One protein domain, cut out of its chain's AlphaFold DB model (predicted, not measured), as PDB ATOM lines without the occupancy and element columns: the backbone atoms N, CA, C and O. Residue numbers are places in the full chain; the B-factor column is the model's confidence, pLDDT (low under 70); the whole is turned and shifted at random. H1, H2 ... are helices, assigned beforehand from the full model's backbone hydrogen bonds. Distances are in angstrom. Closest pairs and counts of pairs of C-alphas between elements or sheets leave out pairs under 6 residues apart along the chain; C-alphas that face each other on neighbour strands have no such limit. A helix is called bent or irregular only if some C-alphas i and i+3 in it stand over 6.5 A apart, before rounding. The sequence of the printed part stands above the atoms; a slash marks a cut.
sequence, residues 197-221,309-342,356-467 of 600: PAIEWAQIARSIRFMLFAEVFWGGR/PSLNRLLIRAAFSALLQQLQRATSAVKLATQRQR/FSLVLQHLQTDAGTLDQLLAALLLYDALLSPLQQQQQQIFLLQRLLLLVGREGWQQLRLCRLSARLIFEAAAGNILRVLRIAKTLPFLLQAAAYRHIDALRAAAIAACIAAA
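What this domain is: This is residues 197 to 221, 309 to 342 and 356 to 467 of the 600 residues of a protein of Cyclospora cayetanensis (UniProt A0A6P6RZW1). A rod of helices is built round H4, which runs through its middle; H1, H2, H5, H6 and the first part of H8 stand round H4, with H1 and H2 side by side. H3 lies across H2, H7 folds back along H6, and residues 460 to 467 stick out at one end. The printed part has 171 residues, with eight named helices in order H1 to H8, no named strand, and the class all helix. It is compact, with a radius of gyration of the C-alphas of 17.3 A, and spans 68 by 31 by 29 A.

How they stand to each other: Start at the longest helix, H2, residues 309 to 342. H1, residues 197 to 217, touches it at a shallow tilt of 26 degrees, opposite ways; the closest C-alphas, of Ile 204 and Ala 319, are 6.4 A apart. H3, residues 356 to 362, touches residues 327 to 334 of H2, about perpendicular at 80 degrees, with the C-alphas of Ala 330 and Val 359 closest at 5.7 A. Next find the hub, H4, residues 367 to 384, which touches five helices. Among them is H6, residues 413 to 426, at a shallow tilt of 14 degrees, the same way, with the C-alphas of Ala 375 and Cys 415 closest at 4.3 A. H5, residues 387 to 411, forms a hairpin with H4, but they only just touch, with 3 pairs of C-alphas within 8 A, the closest those of Ala 382 and Gln 393 at 6.2 A. Residues 443 to 451 of H8, residues 442 to 465, touch H4, with the C-alphas of Ala 376 and Leu 444 closest at 4.8 A. H7, residues 430 to 437, forms hairpins with H6 and with H8. H1, H2, H4, H5 and H8 form an up and down bundle, each running against the one before it. Every O i to N i+4 pair is within hydrogen-bond range in H1, H2, H3, H4, H6 and H7; H5 has 16 of 21 and H8 18 of 20.

Where its parts are: Find C-alpha 309 at (96.681, 138.888, 56.707); H2 runs 48.9 A from there to C-alpha 342. H1 begins at C-alpha 197, at (101.922, 121.492, 33.739), and is 30.1 A long. H4 measures 25.7 A and H6 20.1 A; H3 and H7 are shorter. H5, 29.2 A, and H8, 32.1 A, are irregular: C-alphas 403 and 406 are 9.4 A apart, and C-alphas 447 and 450 are 8.0 A apart. H8 ends at C-alpha 465, at (75.128, 134.320, 78.193).

The domain as a whole: The two C-alphas farthest apart, of Gln 341 and Ala 467, are 68.2 A apart. Look for two cuts: C-alphas 221 and 309 are 12.7 A apart, and C-alphas 342 and 356 are 17.3 A apart. The links printed whole are tight. The mean pLDDT of the printed part is 71.7; 66 residues are under 70, among them residues 202 to 221, 309 to 319 and 382 to 397.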
ATOM      1  N   PRO A 197     103.057 121.242  32.841       66.19
ATOM      2  CA  PRO A 197     101.922 121.492  33.739       66.19
ATOM      3  C   PRO A 197     102.067 120.794  35.102       66.19
ATOM      4  O   PRO A 197     101.572 121.296  36.109       66.19
ATOM      5  N   ALA A 198     102.807 119.682  35.159       68.62
ATOM      6  CA  ALA A 198     103.173 118.997  36.395       68.62
ATOM      7  C   ALA A 198     104.114 119.823  37.296       68.62
ATOM      8  O   ALA A 198     103.917 119.874  38.511       68.62
ATOM      9  N   ILE A 199     105.112 120.510  36.721       68.25
ATOM     10  CA  ILE A 199     106.026 121.382  37.476       68.25
ATOM     11  C   ILE A 199     105.269 122.610  37.987       68.25
ATOM     12  O   ILE A 199     105.394 122.936  39.168       68.25
ATOM     13  N   GLU A 200     104.439 123.243  37.148       66.94
ATOM     14  CA  GLU A 200     103.582 124.366  37.562       66.94
ATOM     15  C   GLU A 200     102.634 123.957  38.701       66.94
ATOM     16  O   GLU A 200     102.525 124.652  39.713       66.94
ATOM     17  N   TRP A 201     101.990 122.790  38.587       71.62
ATOM     18  CA  TRP A 201     101.114 122.269  39.633       71.62
ATOM     19  C   TRP A 201     101.865 121.991  40.940       71.62
ATOM     20  O   TRP A 201     101.432 122.436  42.007       71.62
ATOM     21  N   ALA A 202     103.001 121.290  40.883       66.81
ATOM     22  CA  ALA A 202     103.810 120.976  42.060       66.81
ATOM     23  C   ALA A 202     104.316 122.247  42.766       66.81
ATOM     24  O   ALA A 202     104.347 122.305  43.998       66.81
ATOM     25  N   GLN A 203     104.668 123.276  41.997       66.38
ATOM     26  CA  GLN A 203     105.045 124.602  42.480       66.38
ATOM     27  C   GLN A 203     103.891 125.307  43.211       66.38
ATOM     28  O   GLN A 203     104.032 125.657  44.387       66.38
ATOM     29  N   ILE A 204     102.722 125.423  42.571       66.94
ATOM     30  CA  ILE A 204     101.515 126.025  43.163       66.94
ATOM     31  C   ILE A 204     101.113 125.281  44.450       66.94
ATOM     32  O   ILE A 204     100.911 125.905  45.496       66.94
ATOM     33  N   ALA A 205     101.082 123.945  44.415       66.56
ATOM     34  CA  ALA A 205     100.779 123.080  45.556       66.56
ATOM     35  C   ALA A 205     101.715 123.310  46.758       66.56
ATOM     36  O   ALA A 205     101.261 123.409  47.904       66.56
ATOM     37  N   ARG A 206     103.027 123.408  46.508       67.00
ATOM     38  CA  ARG A 206     104.036 123.693  47.540       67.00
ATOM     39  C   ARG A 206     103.871 125.105  48.112       67.00
ATOM     40  O   ARG A 206     103.906 125.256  49.333       67.00
ATOM     41  N   SER A 207     103.601 126.109  47.276       67.12
ATOM     42  CA  SER A 207     103.312 127.477  47.729       67.12
ATOM     43  C   SER A 207     102.079 127.563  48.623       67.12
ATOM     44  O   SER A 207     102.140 128.214  49.663       67.12
ATOM     45  N   ILE A 208     100.978 126.888  48.280       68.19
ATOM     46  CA  ILE A 208      99.761 126.867  49.112       68.19
ATOM     47  C   ILE A 208     100.059 126.279  50.496       68.19
ATOM     48  O   ILE A 208      99.701 126.877  51.511       68.19
ATOM     49  N   ARG A 209     100.769 125.142  50.548       69.00
ATOM     50  CA  ARG A 209     101.193 124.513  51.811       69.00
ATOM     51  C   ARG A 209     102.072 125.451  52.641       69.00
ATOM     52  O   ARG A 209     101.815 125.606  53.833       69.00
ATOM     53  N   PHE A 210     103.049 126.115  52.016       66.88
ATOM     54  CA  PHE A 210     103.901 127.097  52.689       66.88
ATOM     55  C   PHE A 210     103.101 128.292  53.224       66.88
ATOM     56  O   PHE A 210     103.289 128.665  54.373       66.88
ATOM     57  N   MET A 211     102.180 128.869  52.446       65.62
ATOM     58  CA  MET A 211     101.387 130.031  52.875       65.62
ATOM     59  C   MET A 211     100.424 129.704  54.026       65.62
ATOM     60  O   MET A 211     100.313 130.489  54.966       65.62
ATOM     61  N   LEU A 212      99.776 128.533  53.998       66.56
ATOM     62  CA  LEU A 212      98.913 128.073  55.093       66.56
ATOM     63  C   LEU A 212      99.717 127.769  56.367       66.56
ATOM     64  O   LEU A 212      99.307 128.144  57.464       66.56
ATOM     65  N   PHE A 213     100.893 127.149  56.232       65.50
ATOM     66  CA  PHE A 213     101.829 126.968  57.345       65.50
ATOM     67  C   PHE A 213     102.306 128.323  57.896       65.50
ATOM     68  O   PHE A 213     102.295 128.544  59.105       65.50
ATOM     69  N   ALA A 214     102.653 129.260  57.013       60.59
ATOM     70  CA  ALA A 214     103.109 130.596  57.367       60.59
ATOM     71  C   ALA A 214     102.049 131.392  58.139       60.59
ATOM     72  O   ALA A 214     102.380 132.065  59.114       60.59
ATOM     73  N   GLU A 215     100.772 131.299  57.755       63.78
ATOM     74  CA  GLU A 215      99.687 131.947  58.501       63.78
ATOM     75  C   GLU A 215      99.478 131.299  59.883       63.78
ATOM     76  O   GLU A 215      99.317 132.012  60.869       63.78
ATOM     77  N   VAL A 216      99.604 129.975  60.005       59.03
ATOM     78  CA  VAL A 216      99.526 129.277  61.301       59.03
ATOM     79  C   VAL A 216     100.674 129.636  62.254       59.03
ATOM     80  O   VAL A 216     100.430 129.850  63.441       59.03
ATOM     81  N   PHE A 217     101.918 129.681  61.768       55.38
ATOM     82  CA  PHE A 217     103.100 129.866  62.619       55.38
ATOM     83  C   PHE A 217     103.498 131.337  62.813       55.38
ATOM     84  O   PHE A 217     103.850 131.721  63.928       55.38
ATOM     85  N   TRP A 218     103.409 132.178  61.777       53.19
ATOM     86  CA  TRP A 218     103.788 133.602  61.834       53.19
ATOM     87  C   TRP A 218     102.592 134.563  61.791       53.19
ATOM     88  O   TRP A 218     102.704 135.687  62.275       53.19
ATOM     89  N   GLY A 219     101.433 134.129  61.288       50.59
ATOM     90  CA  GLY A 219     100.159 134.857  61.417       50.59
ATOM     91  C   GLY A 219      99.500 134.718  62.797       50.59
ATOM     92  O   GLY A 219      98.385 135.199  62.994       50.59
ATOM     93  N   GLY A 220     100.188 134.077  63.748       48.75
ATOM     94  CA  GLY A 220      99.776 133.960  65.141       48.75
ATOM     95  C   GLY A 220      98.683 132.922  65.367       48.75
ATOM     96  O   GLY A 220      97.523 133.270  65.582       48.75
ATOM     97  N   ARG A 221      99.057 131.638  65.457       42.19
ATOM     98  CA  ARG A 221      98.328 130.741  66.364       42.19
ATOM     99  C   ARG A 221      98.370 131.358  67.758       42.19
ATOM    100  O   ARG A 221      99.448 131.573  68.306       42.19
ATOM    101  N   PRO A 309      97.707 139.878  57.040       53.06
ATOM    102  CA  PRO A 309      96.681 138.888  56.707       53.06
ATOM    103  C   PRO A 309      96.004 139.129  55.355       53.06
ATOM    104  O   PRO A 309      95.644 138.187  54.660       53.06
ATOM    105  N   SER A 310      95.881 140.393  54.945       54.38
ATOM    106  CA  SER A 310      95.388 140.798  53.625       54.38
ATOM    107  C   SER A 310      96.267 140.319  52.461       54.38
ATOM    108  O   SER A 310      95.738 139.951  51.416       54.38
ATOM    109  N   LEU A 311      97.592 140.283  52.633       55.69
ATOM    110  CA  LEU A 311      98.539 139.863  51.598       55.69
ATOM    111  C   LEU A 311      98.588 138.337  51.459       55.69
ATOM    112  O   LEU A 311      98.554 137.849  50.333       55.69
ATOM    113  N   ASN A 312      98.578 137.584  52.566       62.88
ATOM    114  CA  ASN A 312      98.458 136.120  52.495       62.88
ATOM    115  C   ASN A 312      97.125 135.699  51.867       62.88
ATOM    116  O   ASN A 312      97.125 134.854  50.975       62.88
ATOM    117  N   ARG A 313      96.010 136.352  52.229       63.59
ATOM    118  CA  ARG A 313      94.708 136.115  51.584       63.59
ATOM    119  C   ARG A 313      94.744 136.364  50.079       63.59
ATOM    120  O   ARG A 313      94.218 135.553  49.324       63.59
ATOM    121  N   LEU A 314      95.374 137.456  49.637       62.75
ATOM    122  CA  LEU A 314      95.501 137.780  48.214       62.75
ATOM    123  C   LEU A 314      96.345 136.734  47.471       62.75
ATOM    124  O   LEU A 314      95.925 136.261  46.418       62.75
ATOM    125  N   LEU A 315      97.488 136.324  48.030       63.84
ATOM    126  CA  LEU A 315      98.346 135.301  47.424       63.84
ATOM    127  C   LEU A 315      97.682 133.914  47.397       63.84
ATOM    128  O   LEU A 315      97.781 133.220  46.388       63.84
ATOM    129  N   ILE A 316      96.961 133.523  48.453       69.81
ATOM    130  CA  ILE A 316      96.220 132.253  48.501       69.81
ATOM    131  C   ILE A 316      95.050 132.263  47.503       69.81
ATOM    132  O   ILE A 316      94.871 131.283  46.781       69.81
ATOM    133  N   ARG A 317      94.305 133.374  47.374       69.19
ATOM    134  CA  ARG A 317      93.261 133.532  46.339       69.19
ATOM    135  C   ARG A 317      93.835 133.476  44.922       69.19
ATOM    136  O   ARG A 317      93.286 132.778  44.072       69.19
ATOM    137  N   ALA A 318      94.962 134.146  44.672       65.12
ATOM    138  CA  ALA A 318      95.642 134.097  43.380       65.12
ATOM    139  C   ALA A 318      96.126 132.668  43.054       65.12
ATOM    140  O   ALA A 318      95.848 132.158  41.968       65.12
ATOM    141  N   ALA A 319      96.730 131.971  44.022       68.38
ATOM    142  CA  ALA A 319      97.121 130.568  43.883       68.38
ATOM    143  C   ALA A 319      95.919 129.635  43.646       68.38
ATOM    144  O   ALA A 319      96.016 128.721  42.830       68.38
ATOM    145  N   PHE A 320      94.769 129.878  44.286       74.88
ATOM    146  CA  PHE A 320      93.543 129.114  44.038       74.88
ATOM    147  C   PHE A 320      92.990 129.346  42.627       74.88
ATOM    148  O   PHE A 320      92.657 128.382  41.941       74.88
ATOM    149  N   SER A 321      92.963 130.596  42.145       72.00
ATOM    150  CA  SER A 321      92.556 130.880  40.763       72.00
ATOM    151  C   SER A 321      93.493 130.243  39.730       72.00
ATOM    152  O   SER A 321      93.008 129.675  38.752       72.00
ATOM    153  N   ALA A 322      94.809 130.247  39.974       69.88
ATOM    154  CA  ALA A 322      95.788 129.575  39.123       69.88
ATOM    155  C   ALA A 322      95.594 128.048  39.139       69.88
ATOM    156  O   ALA A 322      95.558 127.421  38.083       69.88
ATOM    157  N   LEU A 323      95.380 127.450  40.316       76.88
ATOM    158  CA  LEU A 323      95.111 126.017  40.471       76.88
ATOM    159  C   LEU A 323      93.830 125.597  39.728       76.88
ATOM    160  O   LEU A 323      93.833 124.595  39.013       76.88
ATOM    161  N   LEU A 324      92.755 126.388  39.820       76.75
ATOM    162  CA  LEU A 324      91.526 126.160  39.052       76.75
ATOM    163  C   LEU A 324      91.745 126.309  37.539       76.75
ATOM    164  O   LEU A 324      91.187 125.524  36.776       76.75
ATOM    165  N   GLN A 325      92.560 127.267  37.087       79.31
ATOM    166  CA  GLN A 325      92.915 127.403  35.669       79.31
ATOM    167  C   GLN A 325      93.715 126.195  35.157       79.31
ATOM    168  O   GLN A 325      93.440 125.720  34.057       79.31
ATOM    169  N   GLN A 326      94.649 125.650  35.946       78.06
ATOM    170  CA  GLN A 326      95.380 124.434  35.566       78.06
ATOM    171  C   GLN A 326      94.465 123.210  35.507       78.06
ATOM    172  O   GLN A 326      94.501 122.467  34.525       78.06
ATOM    173  N   LEU A 327      93.568 123.050  36.489       80.31
ATOM    174  CA  LEU A 327      92.541 122.006  36.457       80.31
ATOM    175  C   LEU A 327      91.676 122.130  35.188       80.31
ATOM    176  O   LEU A 327      91.435 121.138  34.509       80.31
ATOM    177  N   GLN A 328      91.274 123.349  34.808       83.38
ATOM    178  CA  GLN A 328      90.521 123.600  33.573       83.38
ATOM    179  C   GLN A 328      91.286 123.230  32.303       83.38
ATOM    180  O   GLN A 328      90.711 122.583  31.424       83.38
ATOM    181  N   ARG A 329      92.565 123.609  32.202       82.38
ATOM    182  CA  ARG A 329      93.427 123.254  31.065       82.38
ATOM    183  C   ARG A 329      93.542 121.737  30.938       82.38
ATOM    184  O   ARG A 329      93.232 121.212  29.871       82.38
ATOM    185  N   ALA A 330      93.838 121.032  32.030       81.19
ATOM    186  CA  ALA A 330      93.891 119.571  32.054       81.19
ATOM    187  C   ALA A 330      92.549 118.927  31.650       81.19
ATOM    188  O   ALA A 330      92.518 118.077  30.759       81.19
ATOM    189  N   THR A 331      91.420 119.380  32.210       81.69
ATOM    190  CA  THR A 331      90.085 118.881  31.835       81.69
ATOM    191  C   THR A 331      89.768 119.134  30.353       81.69
ATOM    192  O   THR A 331      89.180 118.271  29.701       81.69
ATOM    193  N   SER A 332      90.154 120.284  29.785       82.50
ATOM    194  CA  SER A 332      89.956 120.572  28.353       82.50
ATOM    195  C   SER A 332      90.862 119.736  27.440       82.50
ATOM    196  O   SER A 332      90.379 119.208  26.439       82.50
ATOM    197  N   ALA A 333      92.129 119.531  27.810       82.75
ATOM    198  CA  ALA A 333      93.069 118.699  27.064       82.75
ATOM    199  C   ALA A 333      92.598 117.237  27.010       82.75
ATOM    200  O   ALA A 333      92.554 116.641  25.933       82.75
ATOM    201  N   VAL A 334      92.144 116.685  28.142       82.50
ATOM    202  CA  VAL A 334      91.575 115.327  28.220       82.50
ATOM    203  C   VAL A 334      90.283 115.205  27.402       82.50
ATOM    204  O   VAL A 334      90.107 114.215  26.689       82.50
ATOM    205  N   LYS A 335      89.397 116.214  27.419       81.19
ATOM    206  CA  LYS A 335      88.197 116.246  26.556       81.19
ATOM    207  C   LYS A 335      88.552 116.243  25.065       81.19
ATOM    208  O   LYS A 335      87.946 115.499  24.301       81.19
ATOM    209  N   LEU A 336      89.549 117.023  24.645       80.06
ATOM    210  CA  LEU A 336      90.004 117.052  23.251       80.06
ATOM    211  C   LEU A 336      90.682 115.737  22.832       80.06
ATOM    212  O   LEU A 336      90.433 115.248  21.729       80.06
ATOM    213  N   ALA A 337      91.494 115.132  23.703       78.31
ATOM    214  CA  ALA A 337      92.133 113.841  23.447       78.31
ATOM    215  C   ALA A 337      91.099 112.711  23.290       78.31
ATOM    216  O   ALA A 337      91.120 111.982  22.298       78.31
ATOM    217  N   THR A 338      90.134 112.623  24.211       75.38
ATOM    218  CA  THR A 338      89.052 111.624  24.158       75.38
ATOM    219  C   THR A 338      88.102 111.845  22.976       75.38
ATOM    220  O   THR A 338      87.700 110.875  22.339       75.38
ATOM    221  N   GLN A 339      87.799 113.091  22.589       76.62
ATOM    222  CA  GLN A 339      87.058 113.376  21.350       76.62
ATOM    223  C   GLN A 339      87.823 112.946  20.088       76.62
ATOM    224  O   GLN A 339      87.217 112.406  19.161       76.62
ATOM    225  N   ARG A 340      89.149 113.146  20.039       73.75
ATOM    226  CA  ARG A 340      89.993 112.686  18.919       73.75
ATOM    227  C   ARG A 340      90.061 111.160  18.828       73.75
ATOM    228  O   ARG A 340      90.061 110.640  17.718       73.75
ATOM    229  N   GLN A 341      90.074 110.453  19.960       70.00
ATOM    230  CA  GLN A 341      89.967 108.990  19.985       70.00
ATOM    231  C   GLN A 341      88.580 108.516  19.530       70.00
ATOM    232  O   GLN A 341      88.508 107.678  18.638       70.00
ATOM    233  N   ARG A 342      87.489 109.121  20.023       68.44
ATOM    234  CA  ARG A 342      86.116 108.787  19.589       68.44
ATOM    235  C   ARG A 342      85.887 108.987  18.089       68.44
ATOM    236  O   ARG A 342      85.196 108.188  17.481       68.44
ATOM    237  N   PHE A 356      88.309 111.076  35.344       78.50
ATOM    238  CA  PHE A 356      89.063 111.874  36.311       78.50
ATOM    239  C   PHE A 356      90.497 111.344  36.501       78.50
ATOM    240  O   PHE A 356      91.426 112.129  36.673       78.50
ATOM    241  N   SER A 357      90.704 110.032  36.338       78.25
ATOM    242  CA  SER A 357      92.023 109.387  36.278       78.25
ATOM    243  C   SER A 357      92.938 109.954  35.182       78.25
ATOM    244  O   SER A 357      94.114 110.191  35.448       78.25
ATOM    245  N   LEU A 358      92.419 110.251  33.984       80.31
ATOM    246  CA  LEU A 358      93.206 110.859  32.901       80.31
ATOM    247  C   LEU A 358      93.577 112.320  33.209       80.31
ATOM    248  O   LEU A 358      94.649 112.781  32.825       80.31
ATOM    249  N   VAL A 359      92.717 113.048  33.933       81.06
ATOM    250  CA  VAL A 359      93.011 114.420  34.393       81.06
ATOM    251  C   VAL A 359      94.127 114.404  35.444       81.06
ATOM    252  O   VAL A 359      95.064 115.195  35.354       81.06
ATOM    253  N   LEU A 360      94.070 113.462  36.391       81.12
ATOM    254  CA  LEU A 360      95.126 113.227  37.382       81.12
ATOM    255  C   LEU A 360      96.460 112.835  36.729       81.12
ATOM    256  O   LEU A 360      97.499 113.389  37.089       81.12
ATOM    257  N   GLN A 361      96.427 111.953  35.724       82.81
ATOM    258  CA  GLN A 361      97.605 111.541  34.957       82.81
ATOM    259  C   GLN A 361      98.230 112.712  34.182       82.81
ATOM    260  O   GLN A 361      99.449 112.868  34.191       82.81
ATOM    261  N   HIS A 362      97.417 113.579  33.565       80.56
ATOM    262  CA  HIS A 362      97.907 114.768  32.856       80.56
ATOM    263  C   HIS A 362      98.555 115.801  33.796       80.56
ATOM    264  O   HIS A 362      99.513 116.471  33.414       80.56
ATOM    265  N   LEU A 363      98.066 115.905  35.036       75.25
ATOM    266  CA  LEU A 363      98.663 116.730  36.092       75.25
ATOM    267  C   LEU A 363      99.826 116.035  36.830       75.25
ATOM    268  O   LEU A 363     100.474 116.679  37.649       75.25
ATOM    269  N   GLN A 364     100.083 114.748  36.559       81.19
ATOM    270  CA  GLN A 364     101.031 113.881  37.277       81.19
ATOM    271  C   GLN A 364     100.815 113.879  38.805       81.19
ATOM    272  O   GLN A 364     101.763 114.010  39.580       81.19
ATOM    273  N   THR A 365      99.556 113.785  39.257       78.25
ATOM    274  CA  THR A 365      99.197 113.953  40.681       78.25
ATOM    275  C   THR A 365      98.196 112.930  41.197       78.25
ATOM    276  O   THR A 365      97.302 112.497  40.477       78.25
ATOM    277  N   ASP A 366      98.293 112.611  42.489       83.38
ATOM    278  CA  ASP A 366      97.334 111.737  43.165       83.38
ATOM    279  C   ASP A 366      96.040 112.465  43.532       83.38
ATOM    280  O   ASP A 366      96.058 113.607  44.014       83.38
ATOM    281  N   ALA A 367      94.923 111.734  43.467       80.50
ATOM    282  CA  ALA A 367      93.620 112.193  43.947       80.50
ATOM    283  C   ALA A 367      93.688 112.752  45.380       80.50
ATOM    284  O   ALA A 367      93.103 113.793  45.659       80.50
ATOM    285  N   GLY A 368      94.446 112.109  46.279       81.50
ATOM    286  CA  GLY A 368      94.585 112.536  47.676       81.50
ATOM    287  C   GLY A 368      95.343 113.858  47.862       81.50
ATOM    288  O   GLY A 368      94.973 114.660  48.718       81.50
ATOM    289  N   THR A 369      96.364 114.130  47.042       78.25
ATOM    290  CA  THR A 369      97.090 115.413  47.073       78.25
ATOM    291  C   THR A 369      96.197 116.546  46.568       78.25
ATOM    292  O   THR A 369      96.151 117.619  47.176       78.25
ATOM    293  N   LEU A 370      95.452 116.292  45.491       82.81
ATOM    294  CA  LEU A 370      94.500 117.237  44.913       82.81
ATOM    295  C   LEU A 370      93.318 117.509  45.868       82.81
ATOM    296  O   LEU A 370      92.965 118.670  46.080       82.81
ATOM    297  N   ASP A 371      92.789 116.471  46.524       84.31
ATOM    298  CA  ASP A 371      91.746 116.557  47.557       84.31
ATOM    299  C   ASP A 371      92.189 117.409  48.753       84.31
ATOM    300  O   ASP A 371      91.485 118.339  49.134       84.31
ATOM    301  N   GLN A 372      93.384 117.168  49.308       82.81
ATOM    302  CA  GLN A 372      93.918 117.960  50.425       82.81
ATOM    303  C   GLN A 372      94.053 119.452  50.094       82.81
ATOM    304  O   GLN A 372      93.709 120.297  50.922       82.81
ATOM    305  N   LEU A 373      94.568 119.785  48.905       81.38
ATOM    306  CA  LEU A 373      94.798 121.171  48.490       81.38
ATOM    307  C   LEU A 373      93.481 121.901  48.224       81.38
ATOM    308  O   LEU A 373      93.260 122.979  48.775       81.38
ATOM    309  N   LEU A 374      92.584 121.302  47.437       83.06
ATOM    310  CA  LEU A 374      91.271 121.881  47.158       83.06
ATOM    311  C   LEU A 374      90.437 122.024  48.433       83.06
ATOM    312  O   LEU A 374      89.839 123.074  48.652       83.06
ATOM    313  N   ALA A 375      90.444 121.023  49.314       83.81
ATOM    314  CA  ALA A 375      89.696 121.059  50.565       83.81
ATOM    315  C   ALA A 375      90.202 122.142  51.532       83.81
ATOM    316  O   ALA A 375      89.389 122.760  52.226       83.81
ATOM    317  N   ALA A 376      91.517 122.391  51.563       80.19
ATOM    318  CA  ALA A 376      92.115 123.474  52.339       80.19
ATOM    319  C   ALA A 376      91.769 124.855  51.759       80.19
ATOM    320  O   ALA A 376      91.348 125.737  52.502       80.19
ATOM    321  N   LEU A 377      91.881 125.038  50.438       78.31
ATOM    322  CA  LEU A 377      91.548 126.305  49.777       78.31
ATOM    323  C   LEU A 377      90.056 126.645  49.882       78.31
ATOM    324  O   LEU A 377      89.716 127.789  50.172       78.31
ATOM    325  N   LEU A 378      89.179 125.646  49.730       78.12
ATOM    326  CA  LEU A 378      87.738 125.796  49.939       78.12
ATOM    327  C   LEU A 378      87.420 126.269  51.362       78.12
ATOM    328  O   LEU A 378      86.660 127.217  51.513       78.12
ATOM    329  N   LEU A 379      88.009 125.658  52.399       76.44
ATOM    330  CA  LEU A 379      87.805 126.108  53.785       76.44
ATOM    331  C   LEU A 379      88.336 127.523  54.015       76.44
ATOM    332  O   LEU A 379      87.664 128.324  54.659       76.44
ATOM    333  N   TYR A 380      89.524 127.824  53.490       75.12
ATOM    334  CA  TYR A 380      90.156 129.127  53.661       75.12
ATOM    335  C   TYR A 380      89.297 130.248  53.062       75.12
ATOM    336  O   TYR A 380      88.978 131.217  53.745       75.12
ATOM    337  N   ASP A 381      88.875 130.107  51.804       70.44
ATOM    338  CA  ASP A 381      88.145 131.165  51.103       70.44
ATOM    339  C   ASP A 381      86.663 131.240  51.512       70.44
ATOM    340  O   ASP A 381      86.100 132.334  51.627       70.44
ATOM    341  N   ALA A 382      86.026 130.098  51.796       63.84
ATOM    342  CA  ALA A 382      84.616 130.072  52.180       63.84
ATOM    343  C   ALA A 382      84.366 130.661  53.573       63.84
ATOM    344  O   ALA A 382      83.376 131.363  53.774       63.84
ATOM    345  N   LEU A 383      85.257 130.401  54.534       59.09
ATOM    346  CA  LEU A 383      85.060 130.861  55.906       59.09
ATOM    347  C   LEU A 383      85.507 132.325  56.101       59.09
ATOM    348  O   LEU A 383      84.865 133.056  56.853       59.09
ATOM    349  N   LEU A 384      86.562 132.784  55.407       55.31
ATOM    350  CA  LEU A 384      87.103 134.151  55.553       55.31
ATOM    351  C   LEU A 384      86.290 135.247  54.847       55.31
ATOM    352  O   LEU A 384      86.580 136.433  55.042       55.31
ATOM    353  N   SER A 385      85.318 134.879  54.015       54.16
ATOM    354  CA  SER A 385      84.529 135.827  53.227       54.16
ATOM    355  C   SER A 385      83.257 136.265  53.971       54.16
ATOM    356  O   SER A 385      82.574 135.415  54.543       54.16
ATOM    357  N   PRO A 386      82.882 137.559  53.951       49.66
ATOM    358  CA  PRO A 386      81.618 138.013  54.530       49.66
ATOM    359  C   PRO A 386      80.419 137.402  53.788       49.66
ATOM    360  O   PRO A 386      80.511 137.095  52.599       49.66
ATOM    361  N   LEU A 387      79.278 137.277  54.478       46.00
ATOM    362  CA  LEU A 387      78.065 136.581  54.007       46.00
ATOM    363  C   LEU A 387      77.597 136.993  52.594       46.00
ATOM    364  O   LEU A 387      77.121 136.150  51.837       46.00
ATOM    365  N   GLN A 388      77.821 138.248  52.186       41.59
ATOM    366  CA  GLN A 388      77.543 138.741  50.827       41.59
ATOM    367  C   GLN A 388      78.290 137.998  49.697       41.59
ATOM    368  O   GLN A 388      77.862 138.071  48.549       41.59
ATOM    369  N   GLN A 389      79.379 137.269  49.976       53.38
ATOM    370  CA  GLN A 389      80.124 136.505  48.960       53.38
ATOM    371  C   GLN A 389      79.653 135.044  48.794       53.38
ATOM    372  O   GLN A 389      80.237 134.319  47.985       53.38
ATOM    373  N   GLN A 390      78.593 134.589  49.480       54.44
ATOM    374  CA  GLN A 390      78.098 133.204  49.353       54.44
ATOM    375  C   GLN A 390      77.777 132.790  47.903       54.44
ATOM    376  O   GLN A 390      78.062 131.658  47.514       54.44
ATOM    377  N   GLN A 391      77.279 133.700  47.056       57.12
ATOM    378  CA  GLN A 391      77.046 133.408  45.631       57.12
ATOM    379  C   GLN A 391      78.338 133.033  44.881       57.12
ATOM    380  O   GLN A 391      78.338 132.105  44.071       57.12
ATOM    381  N   GLN A 392      79.464 133.692  45.184       60.72
ATOM    382  CA  GLN A 392      80.763 133.369  44.580       60.72
ATOM    383  C   GLN A 392      81.281 132.005  45.062       60.72
ATOM    384  O   GLN A 392      81.872 131.261  44.281       60.72
ATOM    385  N   GLN A 393      81.004 131.636  46.316       61.00
ATOM    386  CA  GLN A 393      81.357 130.327  46.880       61.00
ATOM    387  C   GLN A 393      80.560 129.188  46.226       61.00
ATOM    388  O   GLN A 393      81.141 128.169  45.852       61.00
ATOM    389  N   ILE A 394      79.252 129.381  46.021       64.56
ATOM    390  CA  ILE A 394      78.394 128.432  45.293       64.56
ATOM    391  C   ILE A 394      78.899 128.265  43.855       64.56
ATOM    392  O   ILE A 394      79.059 127.134  43.397       64.56
ATOM    393  N   PHE A 395      79.241 129.362  43.171       69.06
ATOM    394  CA  PHE A 395      79.799 129.317  41.817       69.06
ATOM    395  C   PHE A 395      81.150 128.580  41.751       69.06
ATOM    396  O   PHE A 395      81.379 127.783  40.842       69.06
ATOM    397  N   LEU A 396      82.041 128.788  42.727       67.31
ATOM    398  CA  LEU A 396      83.315 128.065  42.832       67.31
ATOM    399  C   LEU A 396      83.107 126.561  43.065       67.31
ATOM    400  O   LEU A 396      83.776 125.747  42.427       67.31
ATOM    401  N   LEU A 397      82.154 126.184  43.923       68.88
ATOM    402  CA  LEU A 397      81.814 124.786  44.189       68.88
ATOM    403  C   LEU A 397      81.179 124.113  42.959       68.88
ATOM    404  O   LEU A 397      81.580 123.011  42.591       68.88
ATOM    405  N   GLN A 398      80.253 124.793  42.275       72.56
ATOM    406  CA  GLN A 398      79.669 124.339  41.005       72.56
ATOM    407  C   GLN A 398      80.743 124.165  39.922       72.56
ATOM    408  O   GLN A 398      80.788 123.131  39.259       72.56
ATOM    409  N   ARG A 399      81.659 125.130  39.777       75.19
ATOM    410  CA  ARG A 399      82.785 125.051  38.833       75.19
ATOM    411  C   ARG A 399      83.700 123.868  39.145       75.19
ATOM    412  O   ARG A 399      84.115 123.180  38.219       75.19
ATOM    413  N   LEU A 400      83.978 123.586  40.418       73.38
ATOM    414  CA  LEU A 400      84.739 122.400  40.824       73.38
ATOM    415  C   LEU A 400      84.008 121.095  40.489       73.38
ATOM    416  O   LEU A 400      84.606 120.214  39.873       73.38
ATOM    417  N   LEU A 401      82.715 120.992  40.809       75.62
ATOM    418  CA  LEU A 401      81.879 119.833  40.470       75.62
ATOM    419  C   LEU A 401      81.844 119.562  38.954       75.62
ATOM    420  O   LEU A 401      81.952 118.411  38.534       75.62
ATOM    421  N   LEU A 402      81.764 120.612  38.129       78.31
ATOM    422  CA  LEU A 402      81.774 120.518  36.662       78.31
ATOM    423  C   LEU A 402      83.128 120.088  36.068       78.31
ATOM    424  O   LEU A 402      83.164 119.542  34.963       78.31
ATOM    425  N   LEU A 403      84.241 120.346  36.763       72.75
ATOM    426  CA  LEU A 403      85.594 120.011  36.293       72.75
ATOM    427  C   LEU A 403      86.059 118.631  36.749       72.75
ATOM    428  O   LEU A 403      86.713 117.921  35.987       72.75
ATOM    429  N   VAL A 404      85.705 118.266  37.980       75.62
ATOM    430  CA  VAL A 404      86.041 116.990  38.620       75.62
ATOM    431  C   VAL A 404      85.065 115.878  38.206       75.62
ATOM    432  O   VAL A 404      85.443 114.708  38.144       75.62
ATOM    433  N   GLY A 405      83.813 116.228  37.896       76.31
ATOM    434  CA  GLY A 405      82.762 115.274  37.549       76.31
ATOM    435  C   GLY A 405      82.268 114.442  38.740       76.31
ATOM    436  O   GLY A 405      82.765 114.536  39.864       76.31
ATOM    437  N   ARG A 406      81.256 113.599  38.489       76.62
ATOM    438  CA  ARG A 406      80.601 112.783  39.531       76.62
ATOM    439  C   ARG A 406      81.551 111.756  40.158       76.62
ATOM    440  O   ARG A 406      81.527 111.584  41.372       76.62
ATOM    441  N   GLU A 407      82.388 111.115  39.344       73.12
ATOM    442  CA  GLU A 407      83.354 110.098  39.789       73.12
ATOM    443  C   GLU A 407      84.461 110.712  40.646       73.12
ATOM    444  O   GLU A 407      84.698 110.268  41.770       73.12
ATOM    445  N   GLY A 408      85.089 111.792  40.170       75.81
ATOM    446  CA  GLY A 408      86.109 112.488  40.943       75.81
ATOM    447  C   GLY A 408      85.554 113.016  42.268       75.81
ATOM    448  O   GLY A 408      86.195 112.860  43.302       75.81
ATOM    449  N   TRP A 409      84.316 113.526  42.304       81.88
ATOM    450  CA  TRP A 409      83.699 113.997  43.551       81.88
ATOM    451  C   TRP A 409      83.479 112.876  44.584       81.88
ATOM    452  O   TRP A 409      83.527 113.121  45.790       81.88
ATOM    453  N   GLN A 410      83.298 111.627  44.142       80.75
ATOM    454  CA  GLN A 410      83.283 110.462  45.036       80.75
ATOM    455  C   GLN A 410      84.681 110.090  45.557       80.75
ATOM    456  O   GLN A 410      84.783 109.540  46.658       80.75
ATOM    457  N   GLN A 411      85.747 110.418  44.824       80.62
ATOM    458  CA  GLN A 411      87.133 110.217  45.258       80.62
ATOM    459  C   GLN A 411      87.613 111.333  46.203       80.62
ATOM    460  O   GLN A 411      88.306 111.039  47.176       80.62
ATOM    461  N   LEU A 412      87.173 112.582  46.002       83.88
ATOM    462  CA  LEU A 412      87.483 113.716  46.882       83.88
ATOM    463  C   LEU A 412      86.704 113.611  48.212       83.88
ATOM    464  O   LEU A 412      85.531 113.985  48.323       83.88
ATOM    465  N   ARG A 413      87.322 113.029  49.244       86.56
ATOM    466  CA  ARG A 413      86.719 112.830  50.576       86.56
ATOM    467  C   ARG A 413      86.830 114.092  51.432       86.56
ATOM    468  O   ARG A 413      85.864 114.461  52.101       86.56
ATOM    469  N   LEU A 414      87.972 114.771  51.387       85.31
ATOM    470  CA  LEU A 414      88.246 115.976  52.161       85.31
ATOM    471  C   LEU A 414      87.461 117.174  51.628       85.31
ATOM    472  O   LEU A 414      86.915 117.918  52.431       85.31
ATOM    473  N   CYS A 415      87.292 117.325  50.311       84.25
ATOM    474  CA  CYS A 415      86.458 118.392  49.742       84.25
ATOM    475  C   CYS A 415      84.991 118.279  50.179       84.25
ATOM    476  O   CYS A 415      84.363 119.286  50.504       84.25
ATOM    477  N   ARG A 416      84.450 117.055  50.269       83.69
ATOM    478  CA  ARG A 416      83.104 116.811  50.817       83.69
ATOM    479  C   ARG A 416      83.020 117.116  52.313       83.69
ATOM    480  O   ARG A 416      82.021 117.674  52.759       83.69
ATOM    481  N   LEU A 417      84.064 116.802  53.081       84.19
ATOM    482  CA  LEU A 417      84.146 117.160  54.499       84.19
ATOM    483  C   LEU A 417      84.229 118.688  54.687       84.19
ATOM    484  O   LEU A 417      83.499 119.232  55.514       84.19
ATOM    485  N   SER A 418      85.026 119.388  53.876       82.56
ATOM    486  CA  SER A 418      85.094 120.853  53.832       82.56
ATOM    487  C   SER A 418      83.748 121.484  53.479       82.56
ATOM    488  O   SER A 418      83.295 122.379  54.185       82.56
ATOM    489  N   ALA A 419      83.063 120.986  52.443       77.88
ATOM    490  CA  ALA A 419      81.729 121.456  52.069       77.88
ATOM    491  C   ALA A 419      80.710 121.255  53.205       77.88
ATOM    492  O   ALA A 419      79.921 122.155  53.492       77.88
ATOM    493  N   ARG A 420      80.772 120.119  53.914       80.69
ATOM    494  CA  ARG A 420      79.947 119.878  55.105       80.69
ATOM    495  C   ARG A 420      80.269 120.857  56.234       80.69
ATOM    496  O   ARG A 420      79.344 121.390  56.829       80.69
ATOM    497  N   LEU A 421      81.543 121.125  56.522       75.62
ATOM    498  CA  LEU A 421      81.939 122.120  57.528       75.62
ATOM    499  C   LEU A 421      81.396 123.516  57.206       75.62
ATOM    500  O   LEU A 421      80.882 124.181  58.099       75.62
ATOM    501  N   ILE A 422      81.474 123.933  55.938       74.38
ATOM    502  CA  ILE A 422      80.935 125.215  55.464       74.38
ATOM    503  C   ILE A 422      79.411 125.259  55.651       74.38
ATOM    504  O   ILE A 422      78.890 126.243  56.167       74.38
ATOM    505  N   PHE A 423      78.700 124.180  55.304       72.25
ATOM    506  CA  PHE A 423      77.248 124.082  55.485       72.25
ATOM    507  C   PHE A 423      76.827 124.126  56.964       72.25
ATOM    508  O   PHE A 423      75.939 124.888  57.326       72.25
ATOM    509  N   GLU A 424      77.482 123.357  57.840       69.81
ATOM    510  CA  GLU A 424      77.159 123.328  59.277       69.81
ATOM    511  C   GLU A 424      77.507 124.666  59.961       69.81
ATOM    512  O   GLU A 424      76.815 125.072  60.893       69.81
ATOM    513  N   ALA A 425      78.535 125.379  59.479       68.69
ATOM    514  CA  ALA A 425      78.861 126.734  59.925       68.69
ATOM    515  C   ALA A 425      77.824 127.766  59.448       68.69
ATOM    516  O   ALA A 425      77.398 128.604  60.239       68.69
ATOM    517  N   ALA A 426      77.369 127.678  58.194       65.19
ATOM    518  CA  ALA A 426      76.292 128.521  57.666       65.19
ATOM    519  C   ALA A 426      74.949 128.272  58.378       65.19
ATOM    520  O   ALA A 426      74.187 129.209  58.592       65.19
ATOM    521  N   ALA A 427      74.693 127.033  58.808       63.53
ATOM    522  CA  ALA A 427      73.541 126.653  59.627       63.53
ATOM    523  C   ALA A 427      73.682 127.017  61.123       63.53
ATOM    524  O   ALA A 427      72.815 126.664  61.918       63.53
ATOM    525  N   GLY A 428      74.776 127.671  61.541       65.19
ATOM    526  CA  GLY A 428      75.000 128.081  62.933       65.19
ATOM    527  C   GLY A 428      75.294 126.937  63.915       65.19
ATOM    528  O   GLY A 428      75.290 127.153  65.124       65.19
ATOM    529  N   ASN A 429      75.578 125.718  63.445       70.50
ATOM    530  CA  ASN A 429      75.746 124.538  64.300       70.50
ATOM    531  C   ASN A 429      77.170 124.440  64.889       70.50
ATOM    532  O   ASN A 429      77.946 123.529  64.576       70.50
ATOM    533  N   ILE A 430      77.514 125.401  65.755       71.75
ATOM    534  CA  ILE A 430      78.855 125.611  66.332       71.75
ATOM    535  C   ILE A 430      79.452 124.307  66.891       71.75
ATOM    536  O   ILE A 430      80.581 123.944  66.553       71.75
ATOM    537  N   LEU A 431      78.691 123.551  67.694       72.44
ATOM    538  CA  LEU A 431      79.169 122.305  68.310       72.44
ATOM    539  C   LEU A 431      79.520 121.224  67.281       72.44
ATOM    540  O   LEU A 431      80.476 120.469  67.475       72.44
ATOM    541  N   ARG A 432      78.768 121.128  66.178       75.50
ATOM    542  CA  ARG A 432      79.023 120.138  65.124       75.50
ATOM    543  C   ARG A 432      80.247 120.515  64.299       75.50
ATOM    544  O   ARG A 432      81.065 119.639  64.020       75.50
ATOM    545  N   VAL A 433      80.430 121.805  64.014       75.06
ATOM    546  CA  VAL A 433      81.645 122.334  63.376       75.06
ATOM    547  C   VAL A 433      82.878 122.054  64.241       75.06
ATOM    548  O   VAL A 433      83.836 121.462  63.748       75.06
ATOM    549  N   LEU A 434      82.846 122.378  65.540       75.31
ATOM    550  CA  LEU A 434      83.964 122.136  66.466       75.31
ATOM    551  C   LEU A 434      84.286 120.639  66.633       75.31
ATOM    552  O   LEU A 434      85.458 120.257  66.691       75.31
ATOM    553  N   ARG A 435      83.268 119.768  66.645       79.56
ATOM    554  CA  ARG A 435      83.454 118.309  66.715       79.56
ATOM    555  C   ARG A 435      84.118 117.743  65.457       79.56
ATOM    556  O   ARG A 435      85.038 116.939  65.581       79.56
ATOM    557  N   ILE A 436      83.696 118.176  64.267       78.31
ATOM    558  CA  ILE A 436      84.316 117.765  62.993       78.31
ATOM    559  C   ILE A 436      85.734 118.356  62.875       78.31
ATOM    560  O   ILE A 436      86.657 117.663  62.438       78.31
ATOM    561  N   ALA A 437      85.945 119.592  63.338       75.06
ATOM    562  CA  ALA A 437      87.241 120.269  63.319       75.06
ATOM    563  C   ALA A 437      88.344 119.499  64.071       75.06
ATOM    564  O   ALA A 437      89.486 119.476  63.614       75.06
ATOM    565  N   LYS A 438      88.008 118.805  65.171       72.00
ATOM    566  CA  LYS A 438      88.948 117.946  65.917       72.00
ATOM    567  C   LYS A 438      89.546 116.820  65.059       72.00
ATOM    568  O   LYS A 438      90.688 116.430  65.281       72.00
ATOM    569  N   THR A 439      88.792 116.311  64.082       76.31
ATOM    570  CA  THR A 439      89.209 115.209  63.191       76.31
ATOM    571  C   THR A 439      89.867 115.667  61.886       76.31
ATOM    572  O   THR A 439      90.214 114.837  61.049       76.31
ATOM    573  N   LEU A 440      90.047 116.977  61.680       76.94
ATOM    574  CA  LEU A 440      90.661 117.497  60.459       76.94
ATOM    575  C   LEU A 440      92.154 117.142  60.360       76.94
ATOM    576  O   LEU A 440      92.869 117.270  61.356       76.94
ATOM    577  N   PRO A 441      92.669 116.809  59.159       75.75
ATOM    578  CA  PRO A 441      94.107 116.735  58.923       75.75
ATOM    579  C   PRO A 441      94.751 118.124  59.038       75.75
ATOM    580  O   PRO A 441      94.106 119.150  58.800       75.75
ATOM    581  N   PHE A 442      96.047 118.159  59.358       75.38
ATOM    582  CA  PHE A 442      96.778 119.383  59.708       75.38
ATOM    583  C   PHE A 442      96.598 120.545  58.712       75.38
ATOM    584  O   PHE A 442      96.368 121.673  59.136       75.38
ATOM    585  N   LEU A 443      96.639 120.290  57.397       71.19
ATOM    586  CA  LEU A 443      96.501 121.345  56.382       71.19
ATOM    587  C   LEU A 443      95.105 121.999  56.382       71.19
ATOM    588  O   LEU A 443      94.984 123.202  56.167       71.19
ATOM    589  N   LEU A 444      94.050 121.231  56.667       76.94
ATOM    590  CA  LEU A 444      92.687 121.760  56.769       76.94
ATOM    591  C   LEU A 444      92.472 122.465  58.115       76.94
ATOM    592  O   LEU A 444      91.806 123.496  58.157       76.94
ATOM    593  N   GLN A 445      93.094 121.980  59.198       74.44
ATOM    594  CA  GLN A 445      93.177 122.750  60.447       74.44
ATOM    595  C   GLN A 445      93.886 124.092  60.216       74.44
ATOM    596  O   GLN A 445      93.444 125.105  60.745       74.44
ATOM    597  N   ALA A 446      94.955 124.115  59.413       68.88
ATOM    598  CA  ALA A 446      95.698 125.324  59.064       68.88
ATOM    599  C   ALA A 446      94.894 126.306  58.198       68.88
ATOM    600  O   ALA A 446      95.048 127.512  58.353       68.88
ATOM    601  N   ALA A 447      93.997 125.818  57.341       71.38
ATOM    602  CA  ALA A 447      93.062 126.667  56.606       71.38
ATOM    603  C   ALA A 447      91.944 127.239  57.495       71.38
ATOM    604  O   ALA A 447      91.572 128.401  57.354       71.38
ATOM    605  N   ALA A 448      91.414 126.439  58.424       72.81
ATOM    606  CA  ALA A 448      90.236 126.794  59.213       72.81
ATOM    607  C   ALA A 448      90.537 127.409  60.598       72.81
ATOM    608  O   ALA A 448      89.596 127.842  61.264       72.81
ATOM    609  N   TYR A 449      91.799 127.461  61.061       72.31
ATOM    610  CA  TYR A 449      92.121 127.751  62.473       72.31
ATOM    611  C   TYR A 449      91.481 129.039  63.001       72.31
ATOM    612  O   TYR A 449      90.883 129.013  64.070       72.31
ATOM    613  N   ARG A 450      91.506 130.129  62.223       67.75
ATOM    614  CA  ARG A 450      90.932 131.430  62.616       67.75
ATOM    615  C   ARG A 450      89.433 131.361  62.888       67.75
ATOM    616  O   ARG A 450      88.941 132.045  63.777       67.75
ATOM    617  N   HIS A 451      88.722 130.525  62.139       71.44
ATOM    618  CA  HIS A 451      87.283 130.331  62.291       71.44
ATOM    619  C   HIS A 451      86.966 129.377  63.420       71.44
ATOM    620  O   HIS A 451      86.043 129.631  64.176       71.44
ATOM    621  N   ILE A 452      87.759 128.318  63.582       73.88
ATOM    622  CA  ILE A 452      87.638 127.408  64.719       73.88
ATOM    623  C   ILE A 452      87.895 128.180  66.028       73.88
ATOM    624  O   ILE A 452      87.148 128.015  66.986       73.88
ATOM    625  N   ASP A 453      88.892 129.065  66.064       73.69
ATOM    626  CA  ASP A 453      89.184 129.907  67.226       73.69
ATOM    627  C   ASP A 453      88.094 130.983  67.442       73.69
ATOM    628  O   ASP A 453      87.635 131.157  68.568       73.69
ATOM    629  N   ALA A 454      87.562 131.620  66.391       70.56
ATOM    630  CA  ALA A 454      86.399 132.510  66.524       70.56
ATOM    631  C   ALA A 454      85.129 131.777  67.012       70.56
ATOM    632  O   ALA A 454      84.398 132.295  67.853       70.56
ATOM    633  N   LEU A 455      84.890 130.544  66.550       72.25
ATOM    634  CA  LEU A 455      83.800 129.678  67.009       72.25
ATOM    635  C   LEU A 455      83.978 129.259  68.474       72.25
ATOM    636  O   LEU A 455      82.991 129.167  69.199       72.25
ATOM    637  N   ARG A 456      85.217 129.049  68.940       75.56
ATOM    638  CA  ARG A 456      85.523 128.817  70.364       75.56
ATOM    639  C   ARG A 456      85.238 130.053  71.215       75.56
ATOM    640  O   ARG A 456      84.638 129.917  72.277       75.56
ATOM    641  N   ALA A 457      85.598 131.247  70.739       72.00
ATOM    642  CA  ALA A 457      85.249 132.504  71.404       72.00
ATOM    643  C   ALA A 457      83.725 132.695  71.487       72.00
ATOM    644  O   ALA A 457      83.199 132.954  72.568       72.00
ATOM    645  N   ALA A 458      83.008 132.475  70.379       67.88
ATOM    646  CA  ALA A 458      81.548 132.532  70.336       67.88
ATOM    647  C   ALA A 458      80.892 131.489  71.261       67.88
ATOM    648  O   ALA A 458      79.953 131.819  71.979       67.88
ATOM    649  N   ALA A 459      81.414 130.259  71.317       69.94
ATOM    650  CA  ALA A 459      80.925 129.222  72.227       69.94
ATOM    651  C   ALA A 459      81.118 129.601  73.707       69.94
ATOM    652  O   ALA A 459      80.221 129.367  74.514       69.94
ATOM    653  N   ILE A 460      82.245 130.222  74.078       74.81
ATOM    654  CA  ILE A 460      82.466 130.716  75.449       74.81
ATOM    655  C   ILE A 460      81.536 131.894  75.760       74.81
ATOM    656  O   ILE A 460      80.932 131.917  76.830       74.81
ATOM    657  N   ALA A 461      81.347 132.827  74.822       69.50
ATOM    658  CA  ALA A 461      80.391 133.924  74.972       69.50
ATOM    659  C   ALA A 461      78.944 133.415  75.136       69.50
ATOM    660  O   ALA A 461      78.208 133.918  75.984       69.50
ATOM    661  N   ALA A 462      78.553 132.367  74.404       68.44
ATOM    662  CA  ALA A 462      77.265 131.696  74.572       68.44
ATOM    663  C   ALA A 462      77.153 130.978  75.932       68.44
ATOM    664  O   ALA A 462      76.107 131.057  76.569       68.44
ATOM    665  N   CYS A 463      78.225 130.344  76.428       72.06
ATOM    666  CA  CYS A 463      78.250 129.769  77.781       72.06
ATOM    667  C   CYS A 463      78.109 130.842  78.874       72.06
ATOM    668  O   CYS A 463      77.431 130.602  79.866       72.06
ATOM    669  N   ILE A 464      78.707 132.024  78.688       71.12
ATOM    670  CA  ILE A 464      78.542 133.188  79.573       71.12
ATOM    671  C   ILE A 464      77.097 133.706  79.533       71.12
ATOM    672  O   ILE A 464      76.504 133.947  80.580       71.12
ATOM    673  N   ALA A 465      76.503 133.844  78.346       70.62
ATOM    674  CA  ALA A 465      75.128 134.320  78.193       70.62
ATOM    675  C   ALA A 465      74.083 133.337  78.760       70.62
ATOM    676  O   ALA A 465      73.056 133.770  79.287       70.62
ATOM    677  N   ALA A 466      74.360 132.031  78.672       67.12
ATOM    678  CA  ALA A 466      73.555 130.949  79.241       67.12
ATOM    679  C   ALA A 466      73.870 130.650  80.722       67.12
ATOM    680  O   ALA A 466      73.210 129.795  81.318       67.12
ATOM    681  N   ALA A 467      74.856 131.327  81.322       69.38
ATOM    682  CA  ALA A 467      75.161 131.183  82.740       69.38
ATOM    683  C   ALA A 467      74.066 131.839  83.607       69.38
ATOM    684  O   ALA A 467      73.562 132.918  83.270       69.38
TER     685      ALA A 467